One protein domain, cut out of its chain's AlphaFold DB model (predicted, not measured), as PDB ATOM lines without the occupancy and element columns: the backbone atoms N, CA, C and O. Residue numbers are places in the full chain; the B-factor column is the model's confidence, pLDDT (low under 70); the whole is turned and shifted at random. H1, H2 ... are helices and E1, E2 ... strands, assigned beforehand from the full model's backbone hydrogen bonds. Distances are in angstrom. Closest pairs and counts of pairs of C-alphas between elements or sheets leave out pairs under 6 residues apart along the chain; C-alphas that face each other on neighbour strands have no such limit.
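Overview. This is residues 4 to 122 of the 124 residues of an uncharacterized protein of Gammaproteobacteria bacterium (UniProt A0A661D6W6). A small, twisted sheet of four parallel strands has helices over one face, H1 over E1 and E2 and H3 over E4, while H2 lies farther out and packs on both of these helices. Over the opposite face of the sheet the hairpin E5 and E6 stands off, with few contacts to it. The printed part has 119 residues, with three named helices and six named strands in the order E1 H1 E2 H2 E3 H3 E4 E5 E6; the class is mixed, helices and strands. The sheet's order is E1 E2 E3 E4, all parallel; E5 and E6 are antiparallel. The whole is compact, with a radius of gyration of the C-alphas of 13.4 A and spans of 33 by 31 by 27 A.

Along the chain. The sheet holds E1, residues 4 to 7, beginning at C-alpha 4 (2.823, -12.353, -35.409); E2, residues 30 to 34, 13.4 A long; E3, residues 66 to 69; and E4, residues 92 to 95. H1 is residues 13 to 25, 18.7 A; H2 is residues 41 to 57, 24.2 A, beginning at C-alpha 41 (7.558, 4.631, -16.920); H3 is residues 75 to 83, 11.7 A. E5 is residues 105 to 108 and E6 residues 118 to 121, ending at C-alpha 121 (1.262, -5.289, -46.191).

Arrangement. In the sheet, N 7 and O 33 are 2.8 A apart between E1 and E2, N 32 and O 67 2.8 A between E2 and E3, and N 93 and O 66 2.9 A between E3 and E4, within hydrogen-bond range. E1 and E4 are the edge strands. H1 and H3 are on the same face, which gives two layers, helices on one face of a sheet. H1 has a height over the sheet of 9.3 A and runs along the strands, at 20 degrees to E1 on the local plane. H3, over E4, has a height of 8.4 A. E1, H1, E2, then E2, H2, E3, then E3, H3, E4 are strand-helix-strand units, parallel neighbour strands with a helix between, with right-handed crossovers. H2 is not on the sheet; it touches H3, the C-alphas of Tyr 52 and Ala 82 being closest at 4.3 A, at a steep tilt of 40 degrees, the same way. With residues 50 to 57 alone it touches H1, closest at the C-alphas of Asn 17 and Ala 54, 4.9 A. In H1, H2 and H3 every O i to N i+4 pair is within hydrogen-bond range. In the hairpin E5 and E6, N 107 and O 119 are 2.8 A apart. The closest C-alphas of E2 and E5, Gly 31 and Val 106, are 7.3 A apart; E6 is apart from E2.

Size, cuts and confidence. The two C-alphas farthest apart are those of Glu 14 and Lys 113, 40.3 A. The printed part has no cut, and no link is long. The mean pLDDT of the printed part is 93.8, and no printed residue is under 70.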
ATOM      1  N   ILE A   4       3.362 -11.104 -35.972       95.88
ATOM      2  CA  ILE A   4       2.823 -12.353 -35.409       95.88
ATOM      3  C   ILE A   4       1.937 -12.146 -34.181       95.88
ATOM      4  O   ILE A   4       1.239 -13.067 -33.764       95.88
ATOM      5  N   ALA A   5       2.010 -10.973 -33.553       95.88
ATOM      6  CA  ALA A   5       1.296 -10.702 -32.319       95.88
ATOM      7  C   ALA A   5       1.126  -9.204 -32.069       95.88
ATOM      8  O   ALA A   5       1.926  -8.373 -32.510       95.88
ATOM      9  N   ARG A   6       0.102  -8.907 -31.268       95.31
ATOM     10  CA  ARG A   6      -0.025  -7.667 -30.508       95.31
ATOM     11  C   ARG A   6       0.340  -7.954 -29.052       95.31
ATOM     12  O   ARG A   6      -0.029  -9.007 -28.525       95.31
ATOM     13  N   LEU A   7       1.103  -7.038 -28.477       95.25
ATOM     14  CA  LEU A   7       1.632  -7.056 -27.123       95.25
ATOM     15  C   LEU A   7       1.000  -5.903 -26.345       95.25
ATOM     16  O   LEU A   7       0.945  -4.782 -26.852       95.25
ATOM     17  N   TYR A   8       0.572  -6.170 -25.122       94.81
ATOM     18  CA  TYR A   8       0.022  -5.184 -24.196       94.81
ATOM     19  C   TYR A   8       1.003  -4.962 -23.037       94.81
ATOM     20  O   TYR A   8       1.820  -5.831 -22.726       94.81
ATOM     21  N   ALA A   9       0.972  -3.791 -22.397       92.62
ATOM     22  CA  ALA A   9       1.905  -3.479 -21.306       92.62
ATOM     23  C   ALA A   9       1.650  -4.364 -20.066       92.62
ATOM     24  O   ALA A   9       2.568  -4.740 -19.327       92.62
ATOM     25  N   GLU A  10       0.386  -4.722 -19.874       93.25
ATOM     26  CA  GLU A  10      -0.150  -5.569 -18.823       93.25
ATOM     27  C   GLU A  10       0.027  -7.069 -19.085       93.25
ATOM     28  O   GLU A  10      -0.088  -7.836 -18.127       93.25
ATOM     29  N   ASP A  11       0.378  -7.484 -20.315       96.38
ATOM     30  CA  ASP A  11       0.560  -8.899 -20.671       96.38
ATOM     31  C   ASP A  11       1.466  -9.594 -19.648       96.38
ATOM     32  O   ASP A  11       2.541  -9.099 -19.274       96.38
ATOM     33  N   ASP A  12       1.024 -10.748 -19.158       97.50
ATOM     34  CA  ASP A  12       1.781 -11.520 -18.185       97.50
ATOM     35  C   ASP A  12       3.040 -12.159 -18.803       97.50
ATOM     36  O   ASP A  12       3.315 -12.093 -20.006       97.50
ATOM     37  N   GLN A  13       3.870 -12.758 -17.949       98.00
ATOM     38  CA  GLN A  13       5.120 -13.363 -18.401       98.00
ATOM     39  C   GLN A  13       4.883 -14.554 -19.346       98.00
ATOM     40  O   GLN A  13       5.696 -14.771 -20.243       98.00
ATOM     41  N   GLU A  14       3.805 -15.320 -19.163       97.81
ATOM     42  CA  GLU A  14       3.502 -16.501 -19.974       97.81
ATOM     43  C   GLU A  14       3.111 -16.097 -21.398       97.81
ATOM     44  O   GLU A  14       3.667 -16.608 -22.374       97.81
ATOM     45  N   ARG A  15       2.231 -15.104 -21.528       97.50
ATOM     46  CA  ARG A  15       1.836 -14.518 -22.805       97.50
ATOM     47  C   ARG A  15       3.044 -13.992 -23.571       97.50
ATOM     48  O   ARG A  15       3.178 -14.278 -24.762       97.50
ATOM     49  N   ILE A  16       3.940 -13.276 -22.893       98.19
ATOM     50  CA  ILE A  16       5.163 -12.755 -23.512       98.19
ATOM     51  C   ILE A  16       6.076 -13.903 -23.952       98.19
ATOM     52  O   ILE A  16       6.551 -13.881 -25.086       98.19
ATOM     53  N   ASN A  17       6.277 -14.931 -23.122       98.38
ATOM     54  CA  ASN A  17       7.063 -16.110 -23.506       98.38
ATOM     55  C   ASN A  17       6.504 -16.763 -24.780       98.38
ATOM     56  O   ASN A  17       7.260 -17.007 -25.718       98.38
ATOM     57  N   ASN A  18       5.182 -16.942 -24.857       97.94
ATOM     58  CA  ASN A  18       4.510 -17.509 -26.025       97.94
ATOM     59  C   ASN A  18       4.741 -16.671 -27.294       97.94
ATOM     60  O   ASN A  18       5.001 -17.223 -28.364       97.94
ATOM     61  N   ILE A  19       4.692 -15.338 -27.193       97.75
ATOM     62  CA  ILE A  19       4.997 -14.440 -28.319       97.75
ATOM     63  C   ILE A  19       6.457 -14.601 -28.768       97.75
ATOM     64  O   ILE A  19       6.720 -14.698 -29.970       97.75
ATOM     65  N   ILE A  20       7.409 -14.651 -27.831       97.50
ATOM     66  CA  ILE A  20       8.831 -14.823 -28.160       97.50
ATOM     67  C   ILE A  20       9.091 -16.200 -28.795       97.50
ATOM     68  O   ILE A  20       9.837 -16.290 -29.774       97.50
ATOM     69  N   ASP A  21       8.443 -17.264 -28.319       97.06
ATOM     70  CA  ASP A  21       8.550 -18.598 -28.923       97.06
ATOM     71  C   ASP A  21       7.964 -18.650 -30.339       97.06
ATOM     72  O   ASP A  21       8.534 -19.294 -31.224       97.06
ATOM     73  N   LEU A  22       6.864 -17.938 -30.598       96.62
ATOM     74  CA  LEU A  22       6.344 -17.770 -31.957       96.62
ATOM     75  C   LEU A  22       7.338 -17.006 -32.843       96.62
ATOM     76  O   LEU A  22       7.603 -17.427 -33.972       96.62
ATOM     77  N   ALA A  23       7.947 -15.931 -32.333       96.94
ATOM     78  CA  ALA A  23       8.946 -15.156 -33.070       96.94
ATOM     79  C   ALA A  23      10.158 -16.006 -33.462       96.94
ATOM     80  O   ALA A  23      10.638 -15.943 -34.597       96.94
ATOM     81  N   LYS A  24      10.617 -16.850 -32.535       95.56
ATOM     82  CA  LYS A  24      11.729 -17.783 -32.730       95.56
ATOM     83  C   LYS A  24      11.461 -18.804 -33.842       95.56
ATOM     84  O   LYS A  24      12.401 -19.224 -34.507       95.56
ATOM     85  N   LYS A  25      10.198 -19.181 -34.076       94.94
ATOM     86  CA  LYS A  25       9.803 -20.113 -35.151       94.94
ATOM     87  C   LYS A  25       9.760 -19.466 -36.540       94.94
ATOM     88  O   LYS A  25       9.763 -20.189 -37.533       94.94
ATOM     89  N   SER A  26       9.726 -18.135 -36.643       94.88
ATOM     90  CA  SER A  26       9.705 -17.435 -37.935       94.88
ATOM     91  C   SER A  26      11.109 -17.375 -38.550       94.88
ATOM     92  O   SER A  26      11.951 -16.695 -37.979       94.88
ATOM     93  N   PRO A  27      11.398 -17.964 -39.727       89.69
ATOM     94  CA  PRO A  27      12.770 -18.101 -40.242       89.69
ATOM     95  C   PRO A  27      13.539 -16.795 -40.499       89.69
ATOM     96  O   PRO A  27      14.764 -16.799 -40.530       89.69
ATOM     97  N   ARG A  28      12.838 -15.675 -40.721       89.94
ATOM     98  CA  ARG A  28      13.439 -14.371 -41.075       89.94
ATOM     99  C   ARG A  28      13.259 -13.314 -39.981       89.94
ATOM    100  O   ARG A  28      13.285 -12.120 -40.274       89.94
ATOM    101  N   GLY A  29      13.018 -13.748 -38.747       94.12
ATOM    102  CA  GLY A  29      12.606 -12.867 -37.660       94.12
ATOM    103  C   GLY A  29      11.109 -12.575 -37.682       94.12
ATOM    104  O   GLY A  29      10.378 -13.029 -38.569       94.12
ATOM    105  N   ALA A  30      10.642 -11.828 -36.691       96.75
ATOM    106  CA  ALA A  30       9.227 -11.521 -36.530       96.75
ATOM    107  C   ALA A  30       9.002 -10.095 -36.031       96.75
ATOM    108  O   ALA A  30       9.800  -9.552 -35.265       96.75
ATOM    109  N   GLY A  31       7.887  -9.523 -36.476       96.44
ATOM    110  CA  GLY A  31       7.345  -8.267 -35.991       96.44
ATOM    111  C   GLY A  31       6.295  -8.494 -34.906       96.44
ATOM    112  O   GLY A  31       5.496  -9.428 -34.985       96.44
ATOM    113  N   VAL A  32       6.260  -7.608 -33.921       96.56
ATOM    114  CA  VAL A  32       5.234  -7.529 -32.878       96.56
ATOM    115  C   VAL A  32       4.820  -6.071 -32.743       96.56
ATOM    116  O   VAL A  32       5.658  -5.179 -32.827       96.56
ATOM    117  N   GLN A  33       3.531  -5.808 -32.558       95.62
ATOM    118  CA  GLN A  33       3.026  -4.453 -32.333       95.62
ATOM    119  C   GLN A  33       2.707  -4.251 -30.855       95.62
ATOM    120  O   GLN A  33       2.005  -5.072 -30.269       95.62
ATOM    121  N   LEU A  34       3.171  -3.151 -30.269       95.31
ATOM    122  CA  LEU A  34       2.647  -2.677 -28.995       95.31
ATOM    123  C   LEU A  34       1.258  -2.073 -29.240       95.31
ATOM    124  O   LEU A  34       1.097  -1.156 -30.049       95.31
ATOM    125  N   ALA A  35       0.252  -2.646 -28.585       91.44
ATOM    126  CA  ALA A  35      -1.157  -2.423 -28.882       91.44
ATOM    127  C   ALA A  35      -1.701  -1.080 -28.386       91.44
ATOM    128  O   ALA A  35      -2.738  -0.647 -28.880       91.44
ATOM    129  N   PHE A  36      -1.004  -0.386 -27.488       86.56
ATOM    130  CA  PHE A  36      -1.373   0.954 -27.034       86.56
ATOM    131  C   PHE A  36      -0.134   1.770 -26.683       86.56
ATOM    132  O   PHE A  36       0.960   1.217 -26.544       86.56
ATOM    133  N   ALA A  37      -0.342   3.077 -26.524       87.44
ATOM    134  CA  ALA A  37       0.643   3.945 -25.906       87.44
ATOM    135  C   ALA A  37       0.959   3.451 -24.487       87.44
ATOM    136  O   ALA A  37       0.073   3.020 -23.742       87.44
ATOM    137  N   MET A  38       2.229   3.506 -24.119       92.81
ATOM    138  CA  MET A  38       2.716   3.105 -22.814       92.81
ATOM    139  C   MET A  38       2.139   4.042 -21.744       92.81
ATOM    140  O   MET A  38       2.322   5.255 -21.849       92.81
ATOM    141  N   PRO A  39       1.471   3.520 -20.700       89.56
ATOM    142  CA  PRO A  39       0.760   4.370 -19.749       89.56
ATOM    143  C   PRO A  39       1.709   5.186 -18.864       89.56
ATOM    144  O   PRO A  39       1.437   6.348 -18.574       89.56
ATOM    145  N   ASP A  40       2.828   4.593 -18.439       94.50
ATOM    146  CA  ASP A  40       3.832   5.254 -17.611       94.50
ATOM    147  C   ASP A  40       5.215   4.572 -17.696       94.50
ATOM    148  O   ASP A  40       5.425   3.543 -18.352       94.50
ATOM    149  N   TRP A  41       6.193   5.155 -16.998       94.50
ATOM    150  CA  TRP A  41       7.558   4.631 -16.920       94.50
ATOM    151  C   TRP A  41       7.670   3.283 -16.187       94.50
ATOM    152  O   TRP A  41       8.562   2.481 -16.480       94.50
ATOM    153  N   ILE A  42       6.793   3.016 -15.218       96.38
ATOM    154  CA  ILE A  42       6.812   1.778 -14.433       96.38
ATOM    155  C   ILE A  42       6.381   0.611 -15.323       96.38
ATOM    156  O   ILE A  42       7.046  -0.430 -15.325       96.38
ATOM    157  N   ALA A  43       5.335   0.799 -16.124       96.06
ATOM    158  CA  ALA A  43       4.877  -0.141 -17.134       96.06
ATOM    159  C   ALA A  43       5.968  -0.396 -18.179       96.06
ATOM    160  O   ALA A  43       6.284  -1.552 -18.459       96.06
ATOM    161  N   LEU A  44       6.639   0.658 -18.657       96.44
ATOM    162  CA  LEU A  44       7.746   0.542 -19.610       96.44
ATOM    163  C   LEU A  44       8.893  -0.325 -19.076       96.44
ATOM    164  O   LEU A  44       9.349  -1.264 -19.735       96.44
ATOM    165  N   LYS A  45       9.352  -0.026 -17.857       97.25
ATOM    166  CA  LYS A  45      10.395  -0.800 -17.175       97.25
ATOM    167  C   LYS A  45       9.953  -2.243 -16.961       97.25
ATOM    168  O   LYS A  45      10.727  -3.167 -17.210       97.25
ATOM    169  N   THR A  46       8.721  -2.442 -16.504       97.38
ATOM    170  CA  THR A  46       8.151  -3.770 -16.253       97.38
ATOM    171  C   THR A  46       8.118  -4.597 -17.531       97.38
ATOM    172  O   THR A  46       8.607  -5.726 -17.530       97.38
ATOM    173  N   LEU A  47       7.632  -4.024 -18.634       97.44
ATOM    174  CA  LEU A  47       7.608  -4.687 -19.928       97.44
ATOM    175  C   LEU A  47       9.022  -5.045 -20.399       97.44
ATOM    176  O   LEU A  47       9.271  -6.187 -20.777       97.44
ATOM    177  N   GLY A  48       9.969  -4.107 -20.321       97.31
ATOM    178  CA  GLY A  48      11.360  -4.363 -20.695       97.31
ATOM    179  C   GLY A  48      11.992  -5.508 -19.898       97.31
ATOM    180  O   GLY A  48      12.650  -6.374 -20.469       97.31
ATOM    181  N   LEU A  49      11.737  -5.578 -18.587       97.94
ATOM    182  CA  LEU A  49      12.206  -6.681 -17.746       97.94
ATOM    183  C   LEU A  49      11.519  -8.015 -18.080       97.94
ATOM    184  O   LEU A  49      12.181  -9.055 -18.061       97.94
ATOM    185  N   LYS A  50      10.219  -8.004 -18.404       98.19
ATOM    186  CA  LYS A  50       9.490  -9.199 -18.853       98.19
ATOM    187  C   LYS A  50      10.019  -9.707 -20.199       98.19
ATOM    188  O   LYS A  50      10.231 -10.911 -20.342       98.19
ATOM    189  N   LEU A  51      10.309  -8.811 -21.148       97.88
ATOM    190  CA  LEU A  51      10.948  -9.145 -22.427       97.88
ATOM    191  C   LEU A  51      12.343  -9.736 -22.216       97.88
ATOM    192  O   LEU A  51      12.642 -10.792 -22.767       97.88
ATOM    193  N   TYR A  52      13.172  -9.112 -21.371       97.81
ATOM    194  CA  TYR A  52      14.489  -9.647 -21.019       97.81
ATOM    195  C   TYR A  52      14.383 -11.088 -20.518       97.81
ATOM    196  O   TYR A  52      15.044 -11.974 -21.061       97.81
ATOM    197  N   ARG A  53      13.507 -11.335 -19.532       97.81
ATOM    198  CA  ARG A  53      13.240 -12.676 -18.988       97.81
ATOM    199  C   ARG A  53      12.775 -13.642 -20.071       97.81
ATOM    200  O   ARG A  53      13.341 -14.723 -20.171       97.81
ATOM    201  N   ALA A  54      11.831 -13.234 -20.915       97.75
ATOM    202  CA  ALA A  54      11.309 -14.071 -21.989       97.75
ATOM    203  C   ALA A  54      12.398 -14.463 -22.992       97.75
ATOM    204  O   ALA A  54      12.509 -15.637 -23.348       97.75
ATOM    205  N   PHE A  55      13.269 -13.529 -23.386       97.25
ATOM    206  CA  PHE A  55      14.409 -13.845 -24.242       97.25
ATOM    207  C   PHE A  55      15.350 -14.870 -23.596       97.25
ATOM    208  O   PHE A  55      15.894 -15.713 -24.312       97.25
ATOM    209  N   ILE A  56      15.536 -14.833 -22.267       95.94
ATOM    210  CA  ILE A  56      16.297 -15.859 -21.534       95.94
ATOM    211  C   ILE A  56      15.581 -17.200 -21.564       95.94
ATOM    212  O   ILE A  56      16.161 -18.177 -22.032       95.94
ATOM    213  N   THR A  57      14.348 -17.233 -21.069       96.38
ATOM    214  CA  THR A  57      13.573 -18.454 -20.846       96.38
ATOM    215  C   THR A  57      13.374 -19.241 -22.136       96.38
ATOM    216  O   THR A  57      13.522 -20.457 -22.147       96.38
ATOM    217  N   THR A  58      13.118 -18.547 -23.244       95.50
ATOM    218  CA  THR A  58      12.911 -19.164 -24.567       95.50
ATOM    219  C   THR A  58      14.216 -19.484 -25.306       95.50
ATOM    220  O   THR A  58      14.193 -20.049 -26.405       95.50
ATOM    221  N   ASN A  59      15.371 -19.132 -24.726       95.44
ATOM    222  CA  ASN A  59      16.683 -19.184 -25.370       95.44
ATOM    223  C   ASN A  59      16.659 -18.523 -26.763       95.44
ATOM    224  O   ASN A  59      16.972 -19.149 -27.779       95.44
ATOM    225  N   PHE A  60      16.196 -17.270 -26.815       96.44
ATOM    226  CA  PHE A  60      16.007 -16.564 -28.078       96.44
ATOM    227  C   PHE A  60      17.353 -16.335 -28.796       96.44
ATOM    228  O   PHE A  60      18.294 -15.850 -28.154       96.44
ATOM    229  N   PRO A  61      17.482 -16.662 -30.100       95.06
ATOM    230  CA  PRO A  61      18.777 -16.636 -30.775       95.06
ATOM    231  C   PRO A  61      19.290 -15.209 -31.005       95.06
ATOM    232  O   PRO A  61      18.562 -14.341 -31.479       95.06
ATOM    233  N   ALA A  62      20.578 -14.978 -30.741       93.38
ATOM    234  CA  ALA A  62      21.183 -13.643 -30.779       93.38
ATOM    235  C   ALA A  62      21.087 -12.937 -32.144       93.38
ATOM    236  O   ALA A  62      20.919 -11.722 -32.189       93.38
ATOM    237  N   GLY A  63      21.197 -13.682 -33.248       92.38
ATOM    238  CA  GLY A  63      21.120 -13.131 -34.606       92.38
ATOM    239  C   GLY A  63      19.696 -12.965 -35.139       92.38
ATOM    240  O   GLY A  63      19.512 -12.355 -36.191       92.38
ATOM    241  N   HIS A  64      18.693 -13.499 -34.436       94.88
ATOM    242  CA  HIS A  64      17.324 -13.562 -34.932       94.88
ATOM    243  C   HIS A  64      16.603 -12.228 -34.733       94.88
ATOM    244  O   HIS A  64      16.462 -11.811 -33.585       94.88
ATOM    245  N   PRO A  65      16.145 -11.537 -35.794       95.25
ATOM    246  CA  PRO A  65      15.496 -10.243 -35.625       95.25
ATOM    247  C   PRO A  65      14.165 -10.368 -34.873       95.25
ATOM    248  O   PRO A  65      13.248 -11.061 -35.321       95.25
ATOM    249  N   PHE A  66      14.042  -9.649 -33.761       97.19
ATOM    250  CA  PHE A  66      12.770  -9.372 -33.103       97.19
ATOM    251  C   PHE A  66      12.484  -7.882 -33.225       97.19
ATOM    252  O   PHE A  66      13.226  -7.063 -32.679       97.19
ATOM    253  N   VAL A  67      11.423  -7.529 -33.948       96.25
ATOM    254  CA  VAL A  67      11.071  -6.135 -34.214       96.25
ATOM    255  C   VAL A  67       9.802  -5.777 -33.461       96.25
ATOM    256  O   VAL A  67       8.763  -6.394 -33.679       96.25
ATOM    257  N   LEU A  68       9.873  -4.768 -32.601       96.31
ATOM    258  CA  LEU A  68       8.713  -4.204 -31.926       96.31
ATOM    259  C   LEU A  68       8.348  -2.860 -32.556       96.31
ATOM    260  O   LEU A  68       9.183  -1.962 -32.623       96.31
ATOM    261  N   PHE A  69       7.097  -2.721 -32.976       95.25
ATOM    262  CA  PHE A  69       6.524  -1.460 -33.439       95.25
ATOM    263  C   PHE A  69       5.763  -0.795 -32.301       95.25
ATOM    264  O   PHE A  69       4.980  -1.460 -31.619       95.25
ATOM    265  N   THR A  70       5.958   0.503 -32.112       95.19
ATOM    266  CA  THR A  70       5.237   1.286 -31.108       95.19
ATOM    267  C   THR A  70       4.982   2.704 -31.606       95.19
ATOM    268  O   THR A  70       5.704   3.214 -32.460       95.19
ATOM    269  N   VAL A  71       3.943   3.332 -31.061       94.75
ATOM    270  CA  VAL A  71       3.620   4.741 -31.306       94.75
ATOM    271  C   VAL A  71       4.439   5.684 -30.422       94.75
ATOM    272  O   VAL A  71       4.598   6.848 -30.775       94.75
ATOM    273  N   ASP A  72       4.983   5.196 -29.304       94.56
ATOM    274  CA  ASP A  72       5.716   6.025 -28.342       94.56
ATOM    275  C   ASP A  72       7.212   6.069 -28.635       94.56
ATOM    276  O   ASP A  72       7.805   5.053 -28.992       94.56
ATOM    277  N   ASN A  73       7.858   7.194 -28.334       95.06
ATOM    278  CA  ASN A  73       9.315   7.339 -28.354       95.06
ATOM    279  C   ASN A  73       9.976   6.657 -27.140       95.06
ATOM    280  O   ASN A  73      10.420   7.299 -26.184       95.06
ATOM    281  N   ILE A  74       9.983   5.325 -27.139       95.62
ATOM    282  CA  ILE A  74      10.469   4.501 -26.019       95.62
ATOM    283  C   ILE A  74      11.597   3.546 -26.413       95.62
ATOM    284  O   ILE A  74      12.072   2.794 -25.555       95.62
ATOM    285  N   GLY A  75      12.055   3.562 -27.670       94.81
ATOM    286  CA  GLY A  75      12.966   2.549 -28.200       94.81
ATOM    287  C   GLY A  75      14.255   2.402 -27.395       94.81
ATOM    288  O   GLY A  75      14.642   1.287 -27.036       94.81
ATOM    289  N   LYS A  76      14.879   3.523 -27.011       94.62
ATOM    290  CA  LYS A  76      16.120   3.527 -26.209       94.62
ATOM    291  C   LYS A  76      15.921   2.902 -24.832       94.62
ATOM    292  O   LYS A  76      16.687   2.032 -24.418       94.62
ATOM    293  N   THR A  77      14.894   3.344 -24.116       96.06
ATOM    294  CA  THR A  77      14.607   2.858 -22.766       96.06
ATOM    295  C   THR A  77      14.250   1.381 -22.781       96.06
ATOM    296  O   THR A  77      14.819   0.593 -22.021       96.06
ATOM    297  N   LEU A  78      13.307   1.001 -23.644       96.75
ATOM    298  CA  LEU A  78      12.830  -0.368 -23.728       96.75
ATOM    299  C   LEU A  78      13.959  -1.312 -24.139       96.75
ATOM    300  O   LEU A  78      14.135  -2.357 -23.516       96.75
ATOM    301  N   GLY A  79      14.762  -0.910 -25.128       96.19
ATOM    302  CA  GLY A  79      15.948  -1.639 -25.566       96.19
ATOM    303  C   GLY A  79      16.942  -1.877 -24.432       96.19
ATOM    304  O   GLY A  79      17.404  -3.006 -24.248       96.19
ATOM    305  N   ASN A  80      17.225  -0.860 -23.613       96.69
ATOM    306  CA  ASN A  80      18.126  -1.001 -22.468       96.69
ATOM    307  C   ASN A  80      17.600  -2.003 -21.435       96.69
ATOM    308  O   ASN A  80      18.347  -2.878 -21.000       96.69
ATOM    309  N   TYR A  81      16.321  -1.939 -21.063       97.50
ATOM    310  CA  TYR A  81      15.762  -2.909 -20.119       97.50
ATOM    311  C   TYR A  81      15.698  -4.327 -20.703       97.50
ATOM    312  O   TYR A  81      16.105  -5.274 -20.031       97.50
ATOM    313  N   ALA A  82      15.274  -4.473 -21.961       96.94
ATOM    314  CA  ALA A  82      15.131  -5.764 -22.634       96.94
ATOM    315  C   ALA A  82      16.470  -6.472 -22.911       96.94
ATOM    316  O   ALA A  82      16.524  -7.700 -22.960       96.94
ATOM    317  N   THR A  83      17.563  -5.721 -23.065       95.69
ATOM    318  CA  THR A  83      18.914  -6.269 -23.305       95.69
ATOM    319  C   THR A  83      19.791  -6.298 -22.054       95.69
ATOM    320  O   THR A  83      20.942  -6.740 -22.122       95.69
ATOM    321  N   ASN A  84      19.262  -5.841 -20.913       96.06
ATOM    322  CA  ASN A  84      20.026  -5.600 -19.690       96.06
ATOM    323  C   ASN A  84      21.264  -4.728 -19.968       96.06
ATOM    324  O   ASN A  84      22.401  -5.123 -19.697       96.06
ATOM    325  N   TRP A  85      21.026  -3.557 -20.562       94.19
ATOM    326  CA  TRP A  85      22.039  -2.566 -20.932       94.19
ATOM    327  C   TRP A  85      23.116  -3.145 -21.858       94.19
ATOM    328  O   TRP A  85      24.312  -2.954 -21.647       94.19
ATOM    329  N   GLY A  86      22.693  -3.925 -22.857       91.31
ATOM    330  CA  GLY A  86      23.587  -4.553 -23.832       91.31
ATOM    331  C   GLY A  86      24.368  -5.770 -23.324       91.31
ATOM    332  O   GLY A  86      25.112  -6.371 -24.100       91.31
ATOM    333  N   LYS A  87      24.195  -6.196 -22.061       92.69
ATOM    334  CA  LYS A  87      24.839  -7.420 -21.542       92.69
ATOM    335  C   LYS A  87      24.402  -8.671 -22.297       92.69
ATOM    336  O   LYS A  87      25.163  -9.632 -22.389       92.69
ATOM    337  N   ARG A  88      23.181  -8.674 -22.834       88.81
ATOM    338  CA  ARG A  88      22.667  -9.765 -23.656       88.81
ATOM    339  C   ARG A  88      22.710  -9.377 -25.129       88.81
ATOM    340  O   ARG A  88      22.127  -8.376 -25.534       88.81
ATOM    341  N   ARG A  89      23.354 -10.214 -25.940       91.69
ATOM    342  CA  ARG A  89      23.346 -10.077 -27.401       91.69
ATOM    343  C   ARG A  89      22.025 -10.616 -27.945       91.69
ATOM    344  O   ARG A  89      21.860 -11.825 -28.057       91.69
ATOM    345  N   ILE A  90      21.087  -9.721 -28.237       93.56
ATOM    346  CA  ILE A  90      19.833 -10.014 -28.943       93.56
ATOM    347  C   ILE A  90      19.699  -8.997 -30.069       93.56
ATOM    348  O   ILE A  90      19.934  -7.808 -29.852       93.56
ATOM    349  N   ASN A  91      19.280  -9.449 -31.245       94.88
ATOM    350  CA  ASN A  91      18.876  -8.580 -32.340       94.88
ATOM    351  C   ASN A  91      17.453  -8.044 -32.092       94.88
ATOM    352  O   ASN A  91      16.487  -8.454 -32.737       94.88
ATOM    353  N   PHE A  92      17.331  -7.184 -31.078       96.19
ATOM    354  CA  PHE A  92      16.086  -6.527 -30.697       96.19
ATOM    355  C   PHE A  92      16.039  -5.125 -31.296       96.19
ATOM    356  O   PHE A  92      16.881  -4.283 -30.986       96.19
ATOM    357  N   ILE A  93      15.048  -4.881 -32.147       94.62
ATOM    358  CA  ILE A  93      14.859  -3.613 -32.845       94.62
ATOM    359  C   ILE A  93      13.525  -3.035 -32.391       94.62
ATOM    360  O   ILE A  93      12.492  -3.688 -32.514       94.62
ATOM    361  N   VAL A  94      13.540  -1.804 -31.891       95.19
ATOM    362  CA  VAL A  94      12.315  -1.039 -31.656       95.19
ATOM    363  C   VAL A  94      12.207   0.001 -32.755       95.19
ATOM    364  O   VAL A  94      13.145   0.764 -32.971       95.19
ATOM    365  N   ILE A  95      11.081  -0.007 -33.457       93.12
ATOM    366  CA  ILE A  95      10.700   1.047 -34.388       93.12
ATOM    367  C   ILE A  95       9.585   1.823 -33.695       93.12
ATOM    368  O   ILE A  95       8.442   1.361 -33.622       93.12
ATOM    369  N   ASP A  96       9.963   2.953 -33.114       93.75
ATOM    370  CA  ASP A  96       9.070   3.871 -32.424       93.75
ATOM    371  C   ASP A  96       8.458   4.909 -33.367       93.75
ATOM    372  O   ASP A  96       8.825   5.009 -34.539       93.75
ATOM    373  N   GLU A  97       7.466   5.637 -32.852       92.25
ATOM    374  CA  GLU A  97       6.755   6.703 -33.566       92.25
ATOM    375  C   GLU A  97       6.081   6.227 -34.873       92.25
ATOM    376  O   GLU A  97       5.840   7.003 -35.800       92.25
ATOM    377  N   ILE A  98       5.715   4.941 -34.943       88.62
ATOM    378  CA  ILE A  98       4.962   4.364 -36.059       88.62
ATOM    379  C   ILE A  98       3.529   4.081 -35.624       88.62
ATOM    380  O   ILE A  98       3.277   3.250 -34.751       88.62
ATOM    381  N   SER A  99       2.573   4.730 -36.296       86.38
ATOM    382  CA  SER A  99       1.144   4.455 -36.132       86.38
ATOM    383  C   SER A  99       0.842   2.970 -36.303       86.38
ATOM    384  O   SER A  99       1.372   2.313 -37.205       86.38
ATOM    385  N   GLN A 100      -0.074   2.456 -35.489       81.69
ATOM    386  CA  GLN A 100      -0.564   1.098 -35.659       81.69
ATOM    387  C   GLN A 100      -1.203   0.914 -37.027       81.69
ATOM    388  O   GLN A 100      -1.895   1.791 -37.545       81.69
ATOM    389  N   ARG A 101      -0.960  -0.255 -37.609       83.69
ATOM    390  CA  ARG A 101      -1.537  -0.654 -38.888       83.69
ATOM    391  C   ARG A 101      -2.073  -2.058 -38.762       83.69
ATOM    392  O   ARG A 101      -1.414  -2.904 -38.155       83.69
ATOM    393  N   ASP A 102      -3.218  -2.311 -39.375       87.75
ATOM    394  CA  ASP A 102      -3.724  -3.669 -39.516       87.75
ATOM    395  C   ASP A 102      -2.979  -4.371 -40.656       87.75
ATOM    396  O   ASP A 102      -3.443  -4.471 -41.785       87.75
ATOM    397  N   ALA A 103      -1.728  -4.733 -40.378       90.00
ATOM    398  CA  ALA A 103      -0.809  -5.333 -41.325       90.00
ATOM    399  C   ALA A 103      -0.372  -6.705 -40.818       90.00
ATOM    400  O   ALA A 103      -0.086  -6.890 -39.638       90.00
ATOM    401  N   GLN A 104      -0.276  -7.660 -41.735       92.69
ATOM    402  CA  GLN A 104       0.140  -9.033 -41.440       92.69
ATOM    403  C   GLN A 104       1.633  -9.226 -41.723       92.69
ATOM    404  O   GLN A 104       2.277 -10.112 -41.162       92.69
ATOM    405  N   PHE A 105       2.211  -8.379 -42.579       92.56
ATOM    406  CA  PHE A 105       3.619  -8.431 -42.941       92.56
ATOM    407  C   PHE A 105       4.240  -7.041 -42.961       92.56
ATOM    408  O   PHE A 105       3.601  -6.041 -43.288       92.56
ATOM    409  N   VAL A 106       5.534  -7.007 -42.669       92.69
ATOM    410  CA  VAL A 106       6.366  -5.812 -42.759       92.69
ATOM    411  C   VAL A 106       7.648  -6.121 -43.520       92.69
ATOM    412  O   VAL A 106       8.277  -7.168 -43.322       92.69
ATOM    413  N   ASN A 107       8.038  -5.213 -44.403       91.81
ATOM    414  CA  ASN A 107       9.359  -5.190 -45.008       91.81
ATOM    415  C   ASN A 107      10.146  -4.020 -44.417       91.81
ATOM    416  O   ASN A 107       9.668  -2.889 -44.436       91.81
ATOM    417  N   ILE A 108      11.331  -4.314 -43.888       89.50
ATOM    418  CA  ILE A 108      12.274  -3.330 -43.363       89.50
ATOM    419  C   ILE A 108      13.454  -3.366 -44.321       89.50
ATOM    420  O   ILE A 108      14.152  -4.377 -44.402       89.50
ATOM    421  N   GLY A 109      13.615  -2.303 -45.103       87.75
ATOM    422  CA  GLY A 109      14.702  -2.216 -46.065       87.75
ATOM    423  C   GLY A 109      16.039  -1.891 -45.406       87.75
ATOM    424  O   GLY A 109      16.191  -1.867 -44.186       87.75
ATOM    425  N   THR A 110      17.034  -1.623 -46.238       85.88
ATOM    426  CA  THR A 110      18.357  -1.196 -45.783       85.88
ATOM    427  C   THR A 110      18.402   0.313 -45.591       85.88
ATOM    428  O   THR A 110      17.728   1.055 -46.306       85.88
ATOM    429  N   MET A 111      19.238   0.774 -44.659       86.62
ATOM    430  CA  MET A 111      19.474   2.201 -44.459       86.62
ATOM    431  C   MET A 111      19.981   2.852 -45.754       86.62
ATOM    432  O   MET A 111      20.976   2.417 -46.333       86.62
ATOM    433  N   TYR A 112      19.316   3.919 -46.183       87.31
ATOM    434  CA  TYR A 112      19.698   4.757 -47.312       87.31
ATOM    435  C   TYR A 112      19.551   6.223 -46.911       87.31
ATOM    436  O   TYR A 112      18.472   6.651 -46.513       87.31
ATOM    437  N   LYS A 113      20.644   6.996 -46.977       88.88
ATOM    438  CA  LYS A 113      20.676   8.407 -46.539       88.88
ATOM    439  C   LYS A 113      20.046   8.619 -45.148       88.88
ATOM    440  O   LYS A 113      19.226   9.508 -44.972       88.88
ATOM    441  N   GLN A 114      20.431   7.780 -44.179       84.69
ATOM    442  CA  GLN A 114      19.932   7.784 -42.788       84.69
ATOM    443  C   GLN A 114      18.449   7.408 -42.612       84.69
ATOM    444  O   GLN A 114      17.944   7.426 -41.495       84.69
ATOM    445  N   ILE A 115      17.762   7.009 -43.682       84.06
ATOM    446  CA  ILE A 115      16.364   6.578 -43.649       84.06
ATOM    447  C   ILE A 115      16.312   5.065 -43.844       84.06
ATOM    448  O   ILE A 115      16.991   4.518 -44.711       84.06
ATOM    449  N   ILE A 116      15.489   4.379 -43.054       84.69
ATOM    450  CA  ILE A 116      15.170   2.964 -43.253       84.69
ATOM    451  C   ILE A 116      13.747   2.898 -43.817       84.69
ATOM    452  O   ILE A 116      12.810   3.284 -43.116       84.69
ATOM    453  N   PRO A 117      13.544   2.449 -45.069       88.81
ATOM    454  CA  PRO A 117      12.205   2.342 -45.622       88.81
ATOM    455  C   PRO A 117      11.464   1.180 -44.958       88.81
ATOM    456  O   PRO A 117      11.983   0.065 -44.859       88.81
ATOM    457  N   ILE A 118      10.235   1.448 -44.521       89.62
ATOM    458  CA  ILE A 118       9.357   0.459 -43.897       89.62
ATOM    459  C   ILE A 118       8.073   0.382 -44.715       89.62
ATOM    460  O   ILE A 118       7.415   1.392 -44.965       89.62
ATOM    461  N   SER A 119       7.703  -0.825 -45.132       91.56
ATOM    462  CA  SER A 119       6.469  -1.082 -45.875       91.56
ATOM    463  C   SER A 119       5.626  -2.109 -45.138       91.56
ATOM    464  O   SER A 119       6.133  -3.152 -44.731       91.56
ATOM    465  N   PHE A 120       4.338  -1.817 -44.990       91.38
ATOM    466  CA  PHE A 120       3.364  -2.686 -44.342       91.38
ATOM    467  C   PHE A 120       2.428  -3.273 -45.393       91.38
ATOM    468  O   PHE A 120       1.994  -2.552 -46.289       91.38
ATOM    469  N   TYR A 121       2.117  -4.559 -45.263       91.38
ATOM    470  CA  TYR A 121       1.262  -5.289 -46.191       91.38
ATOM    471  C   TYR A 121       0.155  -6.011 -45.422       91.38
ATOM    472  O   TYR A 121       0.413  -6.654 -44.397       91.38
ATOM    473  N   ALA A 122      -1.060  -5.918 -45.948       87.69
ATOM    474  CA  ALA A 122      -2.230  -6.663 -45.513       87.69
ATOM    475  C   ALA A 122      -2.756  -7.468 -46.704       87.69
ATOM    476  O   ALA A 122      -2.680  -7.005 -47.844       87.69
TER     477      ALA A 122